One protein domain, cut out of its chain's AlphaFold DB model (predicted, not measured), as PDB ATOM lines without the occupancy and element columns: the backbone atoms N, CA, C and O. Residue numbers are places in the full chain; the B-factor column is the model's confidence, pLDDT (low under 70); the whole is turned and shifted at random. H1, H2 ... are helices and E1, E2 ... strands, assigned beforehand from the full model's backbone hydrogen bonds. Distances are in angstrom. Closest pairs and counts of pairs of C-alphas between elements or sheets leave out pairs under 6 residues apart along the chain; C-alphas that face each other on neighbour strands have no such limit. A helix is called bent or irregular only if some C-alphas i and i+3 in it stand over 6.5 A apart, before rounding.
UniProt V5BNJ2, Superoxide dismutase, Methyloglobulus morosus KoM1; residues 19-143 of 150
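AT A GLANCE: This is residues 19 to 143 of the 150 residues of the protein "Superoxide dismutase" of Methyloglobulus morosus KoM1 (UniProt V5BNJ2). A small, strongly twisted sheet of three strands forms the middle, with helix H4 packed over one face and the last part of the long helix H2, residues 49 to 56, passing its edge strand E3. H1 crosses H2, H3 makes a corner with H4 near E2, and the free-standing residues 58 to 63 lie on the way from H2 to H3. The printed part has 125 residues, with six named helices and three named strands in the order H1 H2 H3 H4 E1 E2 H5 E3 H6; the sheet, E2 E1 E3, is antiparallel and the class is mixed, helices and strands. The whole is compact, with a radius of gyration of the C-alphas of 15.2 A and spans of 46 by 37 by 26 A.

IN THESE COORDINATES: In the sheet, E1 is residues 98 to 105, 20.1 A long, and bends by 60 degrees at residue 102. E2 is residues 112 to 118, 19.8 A, and E3 is residues 128 to 135, 17.5 A, which bends by 81 degrees at residue 131. H2, residues 34 to 56, is 32.9 A long, with a kink of 29 degrees near residue 41; it is irregular, with C-alphas 35 and 38 7.4 A apart. H1 is residues 19 to 27, beginning at C-alpha 19 (35.729, -29.675, 37.017). H3 is residues 67 to 77, 15.5 A, and H4 is residues 80 to 92, 18.2 A. H5 is residues 123 to 126, and H6, residues 136 to 141, ends at C-alpha 141 (11.605, -30.420, 40.829).

HOW THE PARTS SIT: E1, the inner strand, is antiparallel to E3, with 153 degrees between their directions, and N 102 and O 132 are within hydrogen-bond range at 3.0 A. E1 and E2 form a hairpin at 150 degrees, with N 101 and O 115 at 2.8 A. E2, H5 and E3 form a split strand-helix-strand unit, two strands running the same way with E1 between them, and its crossover is right-handed. H3 and H4 with the sheet make two layers, helices on one face of a sheet. H4 is on the sheet at a height of 9.3 A, over E1; its closest C-alphas to E1 are those of Gly 91 and Val 100, 5.4 A. H3 touches H4 only at the corner, closest at the C-alphas of Phe 77 and Phe 83, 5.4 A. H6 is on the same face as H4. H2 only grazes the sheet, its closest C-alphas to E3 being those of Phe 53 and Cys 133, 5.8 A. H1 touches H2 at a steep tilt of 46 degrees, opposite ways, closest at the C-alphas of Gly 22 and Ala 44, 4.9 A. H5 only grazes the sheet and touches H1, the C-alphas of Met 125 and Cys 27 being 5.0 A apart. Every O i to N i+4 pair is within hydrogen-bond range in H1, H3, H4 and H6, against 16 of 19 in H2; H5 is too short for such a pair.

THE WHOLE: The two C-alphas farthest apart are those of Glu 35 and Gly 67, 46.2 A. The printed part has no cut and no long link. The mean pLDDT of the printed part is 86.8; residues 59 to 63 and 137 to 143 are under 70.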
ATOM      1  N   ALA A  19      36.232 -28.401  36.499       87.56
ATOM      2  CA  ALA A  19      35.729 -29.675  37.017       87.56
ATOM      3  C   ALA A  19      36.850 -30.705  37.252       87.56
ATOM      4  O   ALA A  19      36.864 -31.382  38.273       87.56
ATOM      5  N   ALA A  20      37.830 -30.803  36.348       86.38
ATOM      6  CA  ALA A  20      38.969 -31.707  36.526       86.38
ATOM      7  C   ALA A  20      39.862 -31.279  37.705       86.38
ATOM      8  O   ALA A  20      40.337 -32.125  38.466       86.38
ATOM      9  N   LEU A  21      40.053 -29.969  37.890       88.38
ATOM     10  CA  LEU A  21      40.751 -29.420  39.055       88.38
ATOM     11  C   LEU A  21      39.965 -29.653  40.351       88.38
ATOM     12  O   LEU A  21      40.550 -30.087  41.342       88.38
ATOM     13  N   GLY A  22      38.649 -29.427  40.331       89.75
ATOM     14  CA  GLY A  22      37.755 -29.703  41.456       89.75
ATOM     15  C   GLY A  22      37.813 -31.168  41.887       89.75
ATOM     16  O   GLY A  22      38.019 -31.462  43.059       89.75
ATOM     17  N   LEU A  23      37.756 -32.095  40.928       90.56
ATOM     18  CA  LEU A  23      37.863 -33.525  41.202       90.56
ATOM     19  C   LEU A  23      39.222 -33.894  41.812       90.56
ATOM     20  O   LEU A  23      39.287 -34.677  42.760       90.56
ATOM     21  N   TRP A  24      40.311 -33.296  41.317       91.06
ATOM     22  CA  TRP A  24      41.630 -33.493  41.916       91.06
ATOM     23  C   TRP A  24      41.662 -33.040  43.380       91.06
ATOM     24  O   TRP A  24      42.202 -33.760  44.220       91.06
ATOM     25  N   LEU A  25      41.069 -31.884  43.695       92.38
ATOM     26  CA  LEU A  25      40.984 -31.372  45.064       92.38
ATOM     27  C   LEU A  25      40.203 -32.325  45.977       92.38
ATOM     28  O   LEU A  25      40.685 -32.636  47.063       92.38
ATOM     29  N   LEU A  26      39.062 -32.847  45.517       92.12
ATOM     30  CA  LEU A  26      38.242 -33.805  46.273       92.12
ATOM     31  C   LEU A  26      39.012 -35.087  46.618       92.12
ATOM     32  O   LEU A  26      38.999 -35.542  47.761       92.12
ATOM     33  N   CYS A  27      39.765 -35.641  45.666       90.62
ATOM     34  CA  CYS A  27      40.591 -36.829  45.904       90.62
ATOM     35  C   CYS A  27      41.841 -36.557  46.766       90.62
ATOM     36  O   CYS A  27      42.529 -37.497  47.160       90.62
ATOM     37  N   ASN A  28      42.166 -35.290  47.043       91.50
ATOM     38  CA  ASN A  28      43.368 -34.874  47.769       91.50
ATOM     39  C   ASN A  28      43.054 -33.925  48.942       91.50
ATOM     40  O   ASN A  28      43.930 -33.168  49.360       91.50
ATOM     41  N   LEU A  29      41.839 -33.967  49.503       90.06
ATOM     42  CA  LEU A  29      41.420 -33.080  50.601       90.06
ATOM     43  C   LEU A  29      42.363 -33.127  51.808       90.06
ATOM     44  O   LEU A  29      42.583 -32.114  52.468       90.06
ATOM     45  N   ASN A  30      42.963 -34.284  52.087       90.75
ATOM     46  CA  ASN A  30      43.934 -34.449  53.168       90.75
ATOM     47  C   ASN A  30      45.220 -33.624  52.980       90.75
ATOM     48  O   ASN A  30      45.913 -33.381  53.964       90.75
ATOM     49  N   LYS A  31      45.528 -33.183  51.754       90.31
ATOM     50  CA  LYS A  31      46.680 -32.327  51.432       90.31
ATOM     51  C   LYS A  31      46.379 -30.832  51.558       90.31
ATOM     52  O   LYS A  31      47.287 -30.027  51.369       90.31
ATOM     53  N   LEU A  32      45.128 -30.452  51.818       89.38
ATOM     54  CA  LEU A  32      44.721 -29.054  51.945       89.38
ATOM     55  C   LEU A  32      44.841 -28.564  53.399       89.38
ATOM     56  O   LEU A  32      44.728 -29.380  54.320       89.38
ATOM     57  N   PRO A  33      45.019 -27.248  53.622       95.12
ATOM     58  CA  PRO A  33      44.870 -26.636  54.941       95.12
ATOM     59  C   PRO A  33      43.506 -26.965  55.553       95.12
ATOM     60  O   PRO A  33      42.496 -27.003  54.844       95.12
ATOM     61  N   GLN A  34      43.470 -27.241  56.857       94.94
ATOM     62  CA  GLN A  34      42.271 -27.733  57.545       94.94
ATOM     63  C   GLN A  34      41.093 -26.755  57.433       94.94
ATOM     64  O   GLN A  34      39.946 -27.179  57.310       94.94
ATOM     65  N   GLU A  35      41.400 -25.464  57.406       96.06
ATOM     66  CA  GLU A  35      40.476 -24.334  57.429       96.06
ATOM     67  C   GLU A  35      39.610 -24.270  56.166       96.06
ATOM     68  O   GLU A  35      38.477 -23.800  56.214       96.06
ATOM     69  N   ILE A  36      40.117 -24.779  55.036       95.12
ATOM     70  CA  ILE A  36      39.415 -24.721  53.745       95.12
ATOM     71  C   ILE A  36      38.812 -26.061  53.320       95.12
ATOM     72  O   ILE A  36      38.060 -26.097  52.348       95.12
ATOM     73  N   LYS A  37      39.114 -27.169  54.013       93.88
ATOM     74  CA  LYS A  37      38.693 -28.519  53.586       93.88
ATOM     75  C   LYS A  37      37.184 -28.635  53.417       93.88
ATOM     76  O   LYS A  37      36.739 -29.189  52.419       93.88
ATOM     77  N   VAL A  38      36.415 -28.100  54.364       94.25
ATOM     78  CA  VAL A  38      34.945 -28.161  54.334       94.25
ATOM     79  C   VAL A  38      34.395 -27.359  53.156       94.25
ATOM     80  O   VAL A  38      33.583 -27.868  52.386       94.25
ATOM     81  N   ALA A  39      34.892 -26.134  52.966       94.56
ATOM     82  CA  ALA A  39      34.473 -25.274  51.865       94.56
ATOM     83  C   ALA A  39      34.823 -25.885  50.502       94.56
ATOM     84  O   ALA A  39      33.986 -25.901  49.602       94.56
ATOM     85  N   VAL A  40      36.034 -26.430  50.350       93.50
ATOM     86  CA  VAL A  40      36.456 -27.099  49.115       93.50
ATOM     87  C   VAL A  40      35.629 -28.354  48.874       93.50
ATOM     88  O   VAL A  40      35.161 -28.540  47.759       93.50
ATOM     89  N   HIS A  41      35.401 -29.184  49.893       93.12
ATOM     90  CA  HIS A  41      34.575 -30.384  49.771       93.12
ATOM     91  C   HIS A  41      33.180 -30.055  49.230       93.12
ATOM     92  O   HIS A  41      32.768 -30.605  48.214       93.12
ATOM     93  N   HIS A  42      32.490 -29.106  49.863       92.88
ATOM     94  CA  HIS A  42      31.129 -28.748  49.483       92.88
ATOM     95  C   HIS A  42      31.071 -28.110  48.085       92.88
ATOM     96  O   HIS A  42      30.361 -28.596  47.210       92.88
ATOM     97  N   ASN A  43      31.875 -27.072  47.831       94.12
ATOM     98  CA  ASN A  43      31.798 -26.321  46.574       94.12
ATOM     99  C   ASN A  43      32.396 -27.086  45.384       94.12
ATOM    100  O   ASN A  43      31.810 -27.101  44.303       94.12
ATOM    101  N   ALA A  44      33.552 -27.739  45.559       93.38
ATOM    102  CA  ALA A  44      34.138 -28.539  44.484       93.38
ATOM    103  C   ALA A  44      33.294 -29.786  44.210       93.38
ATOM    104  O   ALA A  44      33.153 -30.158  43.048       93.38
ATOM    105  N   GLY A  45      32.707 -30.395  45.247       93.56
ATOM    106  CA  GLY A  45      31.757 -31.499  45.113       93.56
ATOM    107  C   GLY A  45      30.566 -31.105  44.250       93.56
ATOM    108  O   GLY A  45      30.343 -31.715  43.207       93.56
ATOM    109  N   GLY A  46      29.882 -30.013  44.601       91.56
ATOM    110  CA  GLY A  46      28.764 -29.489  43.817       91.56
ATOM    111  C   GLY A  46      29.159 -29.189  42.369       91.56
ATOM    112  O   GLY A  46      28.496 -29.654  41.443       91.56
ATOM    113  N   HIS A  47      30.279 -28.492  42.151       93.06
ATOM    114  CA  HIS A  47      30.767 -28.161  40.806       93.06
ATOM    115  C   HIS A  47      31.053 -29.402  39.950       93.06
ATOM    116  O   HIS A  47      30.674 -29.455  38.779       93.06
ATOM    117  N   VAL A  48      31.720 -30.408  40.522       93.75
ATOM    118  CA  VAL A  48      32.054 -31.661  39.827       93.75
ATOM    119  C   VAL A  48      30.798 -32.467  39.517       93.75
ATOM    120  O   VAL A  48      30.663 -32.943  38.389       93.75
ATOM    121  N   ASN A  49      29.885 -32.591  40.484       93.81
ATOM    122  CA  ASN A  49      28.652 -33.360  40.343       93.81
ATOM    123  C   ASN A  49      27.770 -32.771  39.230       93.81
ATOM    124  O   ASN A  49      27.447 -33.471  38.272       93.81
ATOM    125  N   HIS A  50      27.499 -31.462  39.263       92.06
ATOM    126  CA  HIS A  50      26.706 -30.796  38.222       92.06
ATOM    127  C   HIS A  50      27.418 -30.788  36.863       92.06
ATOM    128  O   HIS A  50      26.792 -31.003  35.829       92.06
ATOM    129  N   SER A  51      28.743 -30.598  36.834       91.81
ATOM    130  CA  SER A  51      29.501 -30.687  35.577       91.81
ATOM    131  C   SER A  51      29.368 -32.056  34.912       91.81
ATOM    132  O   SER A  51      29.410 -32.127  33.685       91.81
ATOM    133  N   LEU A  52      29.257 -33.140  35.690       90.00
ATOM    134  CA  LEU A  52      28.970 -34.466  35.150       90.00
ATOM    135  C   LEU A  52      27.524 -34.544  34.666       90.00
ATOM    136  O   LEU A  52      27.320 -34.887  33.505       90.00
ATOM    137  N   PHE A  53      26.568 -34.170  35.517       89.62
ATOM    138  CA  PHE A  53      25.135 -34.230  35.234       89.62
ATOM    139  C   PHE A  53      24.776 -33.622  33.873       89.62
ATOM    140  O   PHE A  53      24.261 -34.314  32.995       89.62
ATOM    141  N   TRP A  54      25.165 -32.366  33.632       87.50
ATOM    142  CA  TRP A  54      24.865 -31.683  32.368       87.50
ATOM    143  C   TRP A  54      25.541 -32.332  31.154       87.50
ATOM    144  O   TRP A  54      25.000 -32.287  30.056       87.50
ATOM    145  N   ARG A  55      26.722 -32.941  31.327       85.75
ATOM    146  CA  ARG A  55      27.445 -33.624  30.238       85.75
ATOM    147  C   ARG A  55      26.865 -34.988  29.903       85.75
ATOM    148  O   ARG A  55      27.072 -35.463  28.790       85.75
ATOM    149  N   THR A  56      26.215 -35.634  30.866       83.50
ATOM    150  CA  THR A  56      25.575 -36.937  30.671       83.50
ATOM    151  C   THR A  56      24.154 -36.812  30.142       83.50
ATOM    152  O   THR A  56      23.596 -37.804  29.686       83.50
ATOM    153  N   MET A  57      23.586 -35.607  30.131       80.62
ATOM    154  CA  MET A  57      22.298 -35.353  29.502       80.62
ATOM    155  C   MET A  57      22.422 -35.101  28.004       80.62
ATOM    156  O   MET A  57      23.367 -34.484  27.511       80.62
ATOM    157  N   ARG A  58      21.407 -35.555  27.272       73.25
ATOM    158  CA  ARG A  58      21.240 -35.319  25.840       73.25
ATOM    159  C   ARG A  58      19.766 -35.027  25.547       73.25
ATOM    160  O   ARG A  58      18.916 -35.618  26.210       73.25
ATOM    161  N   PRO A  59      19.454 -34.173  24.557       67.31
ATOM    162  CA  PRO A  59      18.070 -33.885  24.172       67.31
ATOM    163  C   PRO A  59      17.299 -35.150  23.763       67.31
ATOM    164  O   PRO A  59      16.133 -35.317  24.108       67.31
ATOM    165  N   ASP A  60      17.994 -36.084  23.106       64.19
ATOM    166  CA  ASP A  60      17.403 -37.284  22.509       64.19
ATOM    167  C   ASP A  60      17.712 -38.508  23.374       64.19
ATOM    168  O   ASP A  60      18.452 -39.428  23.015       64.19
ATOM    169  N   ALA A  61      17.167 -38.475  24.583       63.03
ATOM    170  CA  ALA A  61      17.423 -39.439  25.641       63.03
ATOM    171  C   ALA A  61      16.908 -40.867  25.296       63.03
ATOM    172  O   ALA A  61      17.343 -41.858  25.869       63.03
ATOM    173  N   SER A  62      16.051 -41.019  24.284       59.66
ATOM    174  CA  SER A  62      15.344 -42.270  23.957       59.66
ATOM    175  C   SER A  62      16.201 -43.426  23.418       59.66
ATOM    176  O   SER A  62      15.689 -44.531  23.234       59.66
ATOM    177  N   ALA A  63      17.489 -43.217  23.134       66.38
ATOM    178  CA  ALA A  63      18.334 -44.268  22.579       66.38
ATOM    179  C   ALA A  63      18.895 -45.192  23.671       66.38
ATOM    180  O   ALA A  63      19.828 -44.823  24.376       66.38
ATOM    181  N   GLU A  64      18.398 -46.426  23.745       78.69
ATOM    182  CA  GLU A  64      18.964 -47.482  24.597       78.69
ATOM    183  C   GLU A  64      20.506 -47.568  24.489       78.69
ATOM    184  O   GLU A  64      21.055 -47.378  23.390       78.69
ATOM    185  N   PRO A  65      21.223 -47.859  25.596       83.94
ATOM    186  CA  PRO A  65      22.674 -48.008  25.591       83.94
ATOM    187  C   PRO A  65      23.106 -49.085  24.587       83.94
ATOM    188  O   PRO A  65      22.397 -50.061  24.337       83.94
ATOM    189  N   LYS A  66      24.288 -48.915  23.982       86.38
ATOM    190  CA  LYS A  66      24.797 -49.790  22.908       86.38
ATOM    191  C   LYS A  66      26.217 -50.274  23.189       86.38
ATOM    192  O   LYS A  66      26.961 -49.659  23.953       86.38
ATOM    193  N   GLY A  67      26.594 -51.362  22.514       92.00
ATOM    194  CA  GLY A  67      27.937 -51.944  22.566       92.00
ATOM    195  C   GLY A  67      28.364 -52.323  23.984       92.00
ATOM    196  O   GLY A  67      27.534 -52.706  24.805       92.00
ATOM    197  N   LEU A  68      29.653 -52.129  24.280       91.62
ATOM    198  CA  LEU A  68      30.280 -52.537  25.543       91.62
ATOM    199  C   LEU A  68      29.570 -52.006  26.794       91.62
ATOM    200  O   LEU A  68      29.599 -52.652  27.837       91.62
ATOM    201  N   PHE A  69      28.938 -50.833  26.709       89.31
ATOM    202  CA  PHE A  69      28.210 -50.273  27.841       89.31
ATOM    203  C   PHE A  69      26.914 -51.043  28.126       89.31
ATOM    204  O   PHE A  69      26.637 -51.360  29.281       89.31
ATOM    205  N   ARG A  70      26.164 -51.425  27.082       92.38
ATOM    206  CA  ARG A  70      24.982 -52.289  27.223       92.38
ATOM    207  C   ARG A  70      25.362 -53.663  27.760       92.38
ATOM    208  O   ARG A  70      24.675 -54.183  28.630       92.38
ATOM    209  N   ASP A  71      26.460 -54.227  27.268       94.50
ATOM    210  CA  ASP A  71      26.930 -55.542  27.704       94.50
ATOM    211  C   ASP A  71      27.332 -55.523  29.183       94.50
ATOM    212  O   ASP A  71      26.975 -56.433  29.929       94.50
ATOM    213  N   ALA A  72      28.000 -54.456  29.636       94.31
ATOM    214  CA  ALA A  72      28.322 -54.260  31.047       94.31
ATOM    215  C   ALA A  72      27.061 -54.093  31.913       94.31
ATOM    216  O   ALA A  72      26.979 -54.694  32.981       94.31
ATOM    217  N   ILE A  73      26.059 -53.339  31.439       95.00
ATOM    218  CA  ILE A  73      24.773 -53.208  32.137       95.00
ATOM    219  C   ILE A  73      24.082 -54.570  32.260       95.00
ATOM    220  O   ILE A  73      23.712 -54.972  33.358       95.00
ATOM    221  N   ASN A  74      23.955 -55.313  31.160       95.62
ATOM    222  CA  ASN A  74      23.315 -56.627  31.171       95.62
ATOM    223  C   ASN A  74      24.075 -57.625  32.059       95.62
ATOM    224  O   ASN A  74      23.452 -58.428  32.746       95.62
ATOM    225  N   ARG A  75      25.413 -57.568  32.079       95.88
ATOM    226  CA  ARG A  75      26.244 -58.410  32.951       95.88
ATOM    227  C   ARG A  75      25.960 -58.149  34.430       95.88
ATOM    228  O   ARG A  75      25.841 -59.103  35.192       95.88
ATOM    229  N   ASP A  76      25.895 -56.881  34.830       96.56
ATOM    230  CA  ASP A  76      25.887 -56.505  36.249       96.56
ATOM    231  C   ASP A  76      24.480 -56.332  36.833       96.56
ATOM    232  O   ASP A  76      24.293 -56.549  38.030       96.56
ATOM    233  N   PHE A  77      23.496 -55.996  35.996       96.25
ATOM    234  CA  PHE A  77      22.108 -55.727  36.392       96.25
ATOM    235  C   PHE A  77      21.094 -56.684  35.747       96.25
ATOM    236  O   PHE A  77      19.916 -56.653  36.088       96.25
ATOM    237  N   GLY A  78      21.518 -57.541  34.815       96.62
ATOM    238  CA  GLY A  78      20.655 -58.483  34.093       96.62
ATOM    239  C   GLY A  78      19.994 -57.886  32.848       96.62
ATOM    240  O   GLY A  78      19.981 -58.523  31.795       96.62
ATOM    241  N   SER A  79      19.487 -56.655  32.930       95.38
ATOM    242  CA  SER A  79      18.956 -55.917  31.780       95.38
ATOM    243  C   SER A  79      19.045 -54.403  31.983       95.38
ATOM    244  O   SER A  79      19.318 -53.926  33.088       95.38
ATOM    245  N   VAL A  80      18.803 -53.630  30.920       91.19
ATOM    246  CA  VAL A  80      18.749 -52.165  31.023       91.19
ATOM    247  C   VAL A  80      17.557 -51.725  31.870       91.19
ATOM    248  O   VAL A  80      17.684 -50.818  32.683       91.19
ATOM    249  N   GLU A  81      16.416 -52.392  31.738       92.75
ATOM    250  CA  GLU A  81      15.207 -52.117  32.515       92.75
ATOM    251  C   GLU A  81      15.435 -52.377  34.008       92.75
ATOM    252  O   GLU A  81      15.060 -51.551  34.839       92.75
ATOM    253  N   ALA A  82      16.110 -53.481  34.350       95.19
ATOM    254  CA  ALA A  82      16.479 -53.791  35.728       95.19
ATOM    255  C   ALA A  82      17.430 -52.734  36.313       95.19
ATOM    256  O   ALA A  82      17.238 -52.288  37.443       95.19
ATOM    257  N   PHE A  83      18.404 -52.268  35.522       94.25
ATOM    258  CA  PHE A  83      19.263 -51.149  35.906       94.25
ATOM    259  C   PHE A  83      18.463 -49.863  36.158       94.25
ATOM    260  O   PHE A  83      18.641 -49.245  37.205       94.25
ATOM    261  N   LYS A  84      17.576 -49.466  35.232       90.38
ATOM    262  CA  LYS A  84      16.754 -48.251  35.376       90.38
ATOM    263  C   LYS A  84      15.899 -48.313  36.638       90.38
ATOM    264  O   LYS A  84      15.938 -47.382  37.433       90.38
ATOM    265  N   SER A  85      15.230 -49.442  36.869       91.31
ATOM    266  CA  SER A  85      14.411 -49.655  38.064       91.31
ATOM    267  C   SER A  85      15.233 -49.567  39.351       91.31
ATOM    268  O   SER A  85      14.810 -48.896  40.289       91.31
ATOM    269  N   GLN A  86      16.423 -50.173  39.397       93.94
ATOM    270  CA  GLN A  86      17.291 -50.081  40.574       93.94
ATOM    271  C   GLN A  86      17.809 -48.653  40.795       93.94
ATOM    272  O   GLN A  86      17.860 -48.178  41.927       93.94
ATOM    273  N   PHE A  87      18.195 -47.955  39.726       91.25
ATOM    274  CA  PHE A  87      18.644 -46.565  39.795       91.25
ATOM    275  C   PHE A  87      17.527 -45.643  40.308       91.25
ATOM    276  O   PHE A  87      17.778 -44.775  41.146       91.25
ATOM    277  N   GLU A  88      16.291 -45.872  39.857       88.75
ATOM    278  CA  GLU A  88      15.091 -45.180  40.329       88.75
ATOM    279  C   GLU A  88      14.796 -45.439  41.797       88.75
ATOM    280  O   GLU A  88      14.608 -44.500  42.574       88.75
ATOM    281  N   GLU A  89      14.818 -46.704  42.193       90.50
ATOM    282  CA  GLU A  89      14.543 -47.113  43.559       90.50
ATOM    283  C   GLU A  89      15.565 -46.527  44.549       90.50
ATOM    284  O   GLU A  89      15.187 -45.990  45.591       90.50
ATOM    285  N   GLU A  90      16.860 -46.574  44.224       90.88
ATOM    286  CA  GLU A  90      17.912 -46.020  45.082       90.88
ATOM    287  C   GLU A  90      17.853 -44.488  45.170       90.88
ATOM    288  O   GLU A  90      18.083 -43.924  46.242       90.88
ATOM    289  N   GLY A  91      17.483 -43.807  44.080       87.75
ATOM    290  CA  GLY A  91      17.216 -42.368  44.097       87.75
ATOM    291  C   GLY A  91      16.020 -42.007  44.983       87.75
ATOM    292  O   GLY A  91      16.113 -41.091  45.799       87.75
ATOM    293  N   ALA A  92      14.920 -42.760  44.884       85.62
ATOM    294  CA  ALA A  92      13.699 -42.530  45.660       85.62
ATOM    295  C   ALA A  92      13.879 -42.775  47.169       85.62
ATOM    296  O   ALA A  92      13.239 -42.119  47.990       85.62
ATOM    297  N   LYS A  93      14.769 -43.701  47.553       87.56
ATOM    298  CA  LYS A  93      15.121 -43.967  48.959       87.56
ATOM    299  C   LYS A  93      15.933 -42.839  49.601       87.56
ATOM    300  O   LYS A  93      16.048 -42.798  50.829       87.56
ATOM    301  N   LEU A  94      16.525 -41.944  48.810       85.31
ATOM    302  CA  LEU A  94      17.399 -40.908  49.336       85.31
ATOM    303  C   LEU A  94      16.592 -39.688  49.797       85.31
ATOM    304  O   LEU A  94      16.133 -38.861  49.012       85.31
ATOM    305  N   PHE A  95      16.431 -39.575  51.116       81.12
ATOM    306  CA  PHE A  95      15.759 -38.442  51.741       81.12
ATOM    307  C   PHE A  95      16.720 -37.259  51.925       81.12
ATOM    308  O   PHE A  95      17.768 -37.394  52.561       81.12
ATOM    309  N   GLY A  96      16.340 -36.088  51.407       80.81
ATOM    310  CA  GLY A  96      17.149 -34.868  51.440       80.81
ATOM    311  C   GLY A  96      18.059 -34.694  50.218       80.81
ATOM    312  O   GLY A  96      17.889 -35.355  49.196       80.81
ATOM    313  N   SER A  97      19.012 -33.764  50.325       85.81
ATOM    314  CA  SER A  97      19.969 -33.450  49.258       85.81
ATOM    315  C   SER A  97      20.959 -34.593  49.044       85.81
ATOM    316  O   SER A  97      21.627 -35.036  49.989       85.81
ATOM    317  N   GLY A  98      21.090 -35.053  47.805       91.00
ATOM    318  CA  GLY A  98      22.068 -36.058  47.435       91.00
ATOM    319  C   GLY A  98      21.977 -36.470  45.976       91.00
ATOM    320  O   GLY A  98      21.340 -35.819  45.150       91.00
ATOM    321  N   TRP A  99      22.677 -37.553  45.669       93.25
ATOM    322  CA  TRP A  99      22.922 -38.001  44.310       93.25
ATOM    323  C   TRP A  99      22.839 -39.517  44.223       93.25
ATOM    324  O   TRP A  99      23.343 -40.222  45.102       93.25
ATOM    325  N   VAL A 100      22.278 -40.004  43.126       94.44
ATOM    326  CA  VAL A 100      22.363 -41.401  42.698       94.44
ATOM    327  C   VAL A 100      23.350 -41.502  41.538       94.44
ATOM    328  O   VAL A 100      23.403 -40.628  40.673       94.44
ATOM    329  N   TRP A 101      24.175 -42.543  41.541       94.75
ATOM    330  CA  TRP A 101      25.313 -42.688  40.640       94.75
ATOM    331  C   TRP A 101      25.343 -44.066  40.011       94.75
ATOM    332  O   TRP A 101      25.197 -45.065  40.711       94.75
ATOM    333  N   LEU A 102      25.675 -44.117  38.724       95.19
ATOM    334  CA  LEU A 102      26.230 -45.313  38.112       95.19
ATOM    335  C   LEU A 102      27.749 -45.185  38.158       95.19
ATOM    336  O   LEU A 102      28.325 -44.241  37.603       95.19
ATOM    337  N   VAL A 103      28.410 -46.131  38.817       94.94
ATOM    338  CA  VAL A 103      29.863 -46.111  38.988       94.94
ATOM    339  C   VAL A 103      30.509 -47.389  38.493       94.94
ATOM    340  O   VAL A 103      29.917 -48.459  38.533       94.94
ATOM    341  N   ARG A 104      31.771 -47.276  38.078       92.75
ATOM    342  CA  ARG A 104      32.657 -48.398  37.791       92.75
ATOM    343  C   ARG A 104      33.627 -48.618  38.947       92.75
ATOM    344  O   ARG A 104      34.419 -47.729  39.285       92.75
ATOM    345  N   ILE A 105      33.631 -49.822  39.505       88.75
ATOM    346  CA  ILE A 105      34.583 -50.242  40.532       88.75
ATOM    347  C   ILE A 105      35.876 -50.692  39.846       88.75
ATOM    348  O   ILE A 105      35.903 -51.658  39.089       88.75
ATOM    349  N   GLN A 106      36.987 -49.996  40.105       75.06
ATOM    350  CA  GLN A 106      38.260 -50.308  39.436       75.06
ATOM    351  C   GLN A 106      38.897 -51.625  39.900       75.06
ATOM    352  O   GLN A 106      39.688 -52.205  39.166       75.06
ATOM    353  N   LYS A 107      38.596 -52.071  41.123       76.81
ATOM    354  CA  LYS A 107      39.213 -53.260  41.729       76.81
ATOM    355  C   LYS A 107      38.519 -54.575  41.358       76.81
ATOM    356  O   LYS A 107      39.144 -55.616  41.515       76.81
ATOM    357  N   ASP A 108      37.306 -54.504  40.809       76.38
ATOM    358  CA  ASP A 108      36.442 -55.663  40.551       76.38
ATOM    359  C   ASP A 108      36.145 -55.788  39.051       76.38
ATOM    360  O   ASP A 108      34.996 -55.754  38.625       76.38
ATOM    361  N   ASP A 109      37.202 -55.831  38.234       80.81
ATOM    362  CA  ASP A 109      37.127 -56.004  36.770       80.81
ATOM    363  C   ASP A 109      36.178 -55.019  36.051       80.81
ATOM    364  O   ASP A 109      35.484 -55.324  35.079       80.81
ATOM    365  N   GLY A 110      36.102 -53.793  36.578       85.06
ATOM    366  CA  GLY A 110      35.225 -52.769  36.031       85.06
ATOM    367  C   GLY A 110      33.735 -53.061  36.222       85.06
ATOM    368  O   GLY A 110      32.940 -52.626  35.389       85.06
ATOM    369  N   LYS A 111      33.354 -53.781  37.283       91.81
ATOM    370  CA  LYS A 111      31.954 -53.968  37.680       91.81
ATOM    371  C   LYS A 111      31.233 -52.629  37.841       91.81
ATOM    372  O   LYS A 111      31.795 -51.674  38.387       91.81
ATOM    373  N   LEU A 112      29.995 -52.583  37.365       95.31
ATOM    374  CA  LEU A 112      29.069 -51.482  37.549       95.31
ATOM    375  C   LEU A 112      28.291 -51.637  38.860       95.31
ATOM    376  O   LEU A 112      27.897 -52.734  39.253       95.31
ATOM    377  N   GLU A 113      28.081 -50.519  39.547       94.81
ATOM    378  CA  GLU A 113      27.342 -50.443  40.807       94.81
ATOM    379  C   GLU A 113      26.449 -49.195  40.777       94.81
ATOM    380  O   GLU A 113      26.870 -48.143  40.284       94.81
ATOM    381  N   VAL A 114      25.228 -49.309  41.305       95.06
ATOM    382  CA  VAL A 114      24.407 -48.146  41.666       95.06
ATOM    383  C   VAL A 114      24.724 -47.795  43.112       95.06
ATOM    384  O   VAL A 114      24.606 -48.646  43.992       95.06
ATOM    385  N   ILE A 115      25.148 -46.557  43.357       94.56
ATOM    386  CA  ILE A 115      25.403 -46.059  44.713       94.56
ATOM    387  C   ILE A 115      24.749 -44.702  44.917       94.56
ATOM    388  O   ILE A 115      24.463 -43.987  43.959       94.56
ATOM    389  N   THR A 116      24.616 -44.305  46.176       93.81
ATOM    390  CA  THR A 116      24.123 -42.984  46.553       93.81
ATOM    391  C   THR A 116      25.132 -42.218  47.402       93.81
ATOM    392  O   THR A 116      25.978 -42.796  48.096       93.81
ATOM    393  N   THR A 117      25.079 -40.889  47.327       94.06
ATOM    394  CA  THR A 117      25.839 -39.987  48.200       94.06
ATOM    395  C   THR A 117      24.950 -38.854  48.706       94.06
ATOM    396  O   THR A 117      24.012 -38.449  48.026       94.06
ATOM    397  N   TYR A 118      25.241 -38.335  49.900       91.44
ATOM    398  CA  TYR A 118      24.511 -37.208  50.488       91.44
ATOM    399  C   TYR A 118      25.234 -35.883  50.229       91.44
ATOM    400  O   TYR A 118      26.465 -35.832  50.166       91.44
ATOM    401  N   GLY A 119      24.473 -34.794  50.103       89.38
ATOM    402  CA  GLY A 119      24.996 -33.453  49.858       89.38
ATOM    403  C   GLY A 119      25.853 -33.379  48.592       89.38
ATOM    404  O   GLY A 119      25.374 -33.580  47.478       89.38
ATOM    405  N   HIS A 120      27.142 -33.081  48.757       89.81
ATOM    406  CA  HIS A 120      28.099 -32.940  47.653       89.81
ATOM    407  C   HIS A 120      29.248 -33.954  47.709       89.81
ATOM    408  O   HIS A 120      30.274 -33.770  47.055       89.81
ATOM    409  N   ASP A 121      29.068 -35.045  48.460       91.75
ATOM    410  CA  ASP A 121      29.987 -36.180  48.427       91.75
ATOM    411  C   ASP A 121      30.092 -36.733  46.999       91.75
ATOM    412  O   ASP A 121      29.090 -36.887  46.290       91.75
ATOM    413  N   ASN A 122      31.314 -37.086  46.595       92.81
ATOM    414  CA  ASN A 122      31.602 -37.600  45.262       92.81
ATOM    415  C   ASN A 122      32.205 -39.025  45.321       92.81
ATOM    416  O   ASN A 122      33.168 -39.252  46.067       92.81
ATOM    417  N   PRO A 123      31.710 -39.996  44.523       93.00
ATOM    418  CA  PRO A 123      32.179 -41.386  44.554       93.00
ATOM    419  C   PRO A 123      33.686 -41.578  44.337       93.00
ATOM    420  O   PRO A 123      34.284 -42.504  44.905       93.00
ATOM    421  N   MET A 124      34.336 -40.694  43.575       90.00
ATOM    422  CA  MET A 124      35.778 -40.777  43.311       90.00
ATOM    423  C   MET A 124      36.629 -40.605  44.565       90.00
ATOM    424  O   MET A 124      37.743 -41.129  44.623       90.00
ATOM    425  N   MET A 125      36.102 -39.959  45.608       88.94
ATOM    426  CA  MET A 125      36.762 -39.891  46.914       88.94
ATOM    427  C   MET A 125      36.934 -41.279  47.547       88.94
ATOM    428  O   MET A 125      37.853 -41.497  48.334       88.94
ATOM    429  N   LYS A 126      36.081 -42.240  47.170       87.50
ATOM    430  CA  LYS A 126      36.120 -43.643  47.610       87.50
ATOM    431  C   LYS A 126      36.652 -44.583  46.518       87.50
ATOM    432  O   LYS A 126      36.483 -45.795  46.621       87.50
ATOM    433  N   GLY A 127      37.288 -44.045  45.470       86.19
ATOM    434  CA  GLY A 127      37.871 -44.828  44.374       86.19
ATOM    435  C   GLY A 127      36.852 -45.477  43.432       86.19
ATOM    436  O   GLY A 127      37.195 -46.430  42.731       86.19
ATOM    437  N   ARG A 128      35.609 -44.983  43.416       89.25
ATOM    438  CA  ARG A 128      34.556 -45.410  42.487       89.25
ATOM    439  C   ARG A 128      34.476 -44.418  41.336       89.25
ATOM    440  O   ARG A 128      34.306 -43.226  41.570       89.25
ATOM    441  N   PHE A 129      34.638 -44.894  40.106       91.00
ATOM    442  CA  PHE A 129      34.668 -44.022  38.937       91.00
ATOM    443  C   PHE A 129      33.251 -43.714  38.456       91.00
ATOM    444  O   PHE A 129      32.563 -44.617  37.997       91.00
ATOM    445  N   GLN A 130      32.820 -42.459  38.555       90.75
ATOM    446  CA  GLN A 130      31.506 -42.022  38.072       90.75
ATOM    447  C   GLN A 130      31.357 -42.127  36.550       90.75
ATOM    448  O   GLN A 130      32.219 -41.661  35.804       90.75
ATOM    449  N   LEU A 131      30.239 -42.707  36.110       88.00
ATOM    450  CA  LEU A 131      29.837 -42.786  34.705       88.00
ATOM    451  C   LEU A 131      28.645 -41.869  34.419       88.00
ATOM    452  O   LEU A 131      28.691 -41.104  33.461       88.00
ATOM    453  N   SER A 132      27.620 -41.912  35.270       87.69
ATOM    454  CA  SER A 132      26.459 -41.020  35.216       87.69
ATOM    455  C   SER A 132      25.921 -40.734  36.615       87.69
ATOM    456  O   SER A 132      26.269 -41.426  37.580       87.69
ATOM    457  N   CYS A 133      25.102 -39.690  36.731       87.25
ATOM    458  CA  CYS A 133      24.487 -39.299  37.991       87.25
ATOM    459  C   CYS A 133      23.124 -38.648  37.798       87.25
ATOM    460  O   CYS A 133      22.854 -38.095  36.735       87.25
ATOM    461  N   ASN A 134      22.324 -38.646  38.860       83.75
ATOM    462  CA  ASN A 134      21.189 -37.747  38.993       83.75
ATOM    463  C   ASN A 134      21.088 -37.174  40.413       83.75
ATOM    464  O   ASN A 134      21.545 -37.808  41.367       83.75
ATOM    465  N   SER A 135      20.504 -35.982  40.538       78.81
ATOM    466  CA  SER A 135      20.293 -35.269  41.799       78.81
ATOM    467  C   SER A 135      18.905 -35.553  42.363       78.81
ATOM    468  O   SER A 135      17.911 -35.527  41.636       78.81
ATOM    469  N   THR A 136      18.806 -35.778  43.675       71.25
ATOM    470  CA  THR A 136      17.495 -35.869  44.325       71.25
ATOM    471  C   THR A 136      16.751 -34.548  44.312       71.25
ATOM    472  O   THR A 136      15.543 -34.555  44.143       71.25
ATOM    473  N   GLU A 137      17.427 -33.404  44.400       59.84
ATOM    474  CA  GLU A 137      16.770 -32.088  44.367       59.84
ATOM    475  C   GLU A 137      16.056 -31.839  43.029       59.84
ATOM    476  O   GLU A 137      14.944 -31.313  42.997       59.84
ATOM    477  N   GLU A 138      16.660 -32.291  41.930       53.25
ATOM    478  CA  GLU A 138      16.086 -32.196  40.586       53.25
ATOM    479  C   GLU A 138      15.011 -33.266  40.346       53.25
ATOM    480  O   GLU A 138      14.042 -33.007  39.635       53.25
ATOM    481  N   LEU A 139      15.108 -34.426  41.010       51.69
ATOM    482  CA  LEU A 139      14.053 -35.445  41.029       51.69
ATOM    483  C   LEU A 139      12.733 -34.932  41.615       51.69
ATOM    484  O   LEU A 139      11.667 -35.300  41.122       51.69
ATOM    485  N   TRP A 140      12.791 -34.077  42.641       47.34
ATOM    486  CA  TRP A 140      11.594 -33.449  43.213       47.34
ATOM    487  C   TRP A 140      11.076 -32.285  42.356       47.34
ATOM    488  O   TRP A 140       9.875 -32.018  42.360       47.34
ATOM    489  N   ALA A 141      11.958 -31.596  41.625       47.94
ATOM    490  CA  ALA A 141      11.605 -30.420  40.829       47.94
ATOM    491  C   ALA A 141      11.059 -30.750  39.425       47.94
ATOM    492  O   ALA A 141      10.289 -29.961  38.882       47.94
ATOM    493  N   ALA A 142      11.419 -31.897  38.838       45.19
ATOM    494  CA  ALA A 142      11.113 -32.243  37.443       45.19
ATOM    495  C   ALA A 142       9.714 -32.861  37.185       45.19
ATOM    496  O   ALA A 142       9.527 -33.497  36.158       45.19
ATOM    497  N   GLU A 143       8.727 -32.644  38.063       44.47
ATOM    498  CA  GLU A 143       7.326 -33.097  37.919       44.47
ATOM    499  C   GLU A 143       7.122 -34.631  37.805       44.47
ATOM    500  O   GLU A 143       7.277 -35.255  36.759       44.47
TER     501      GLU A 143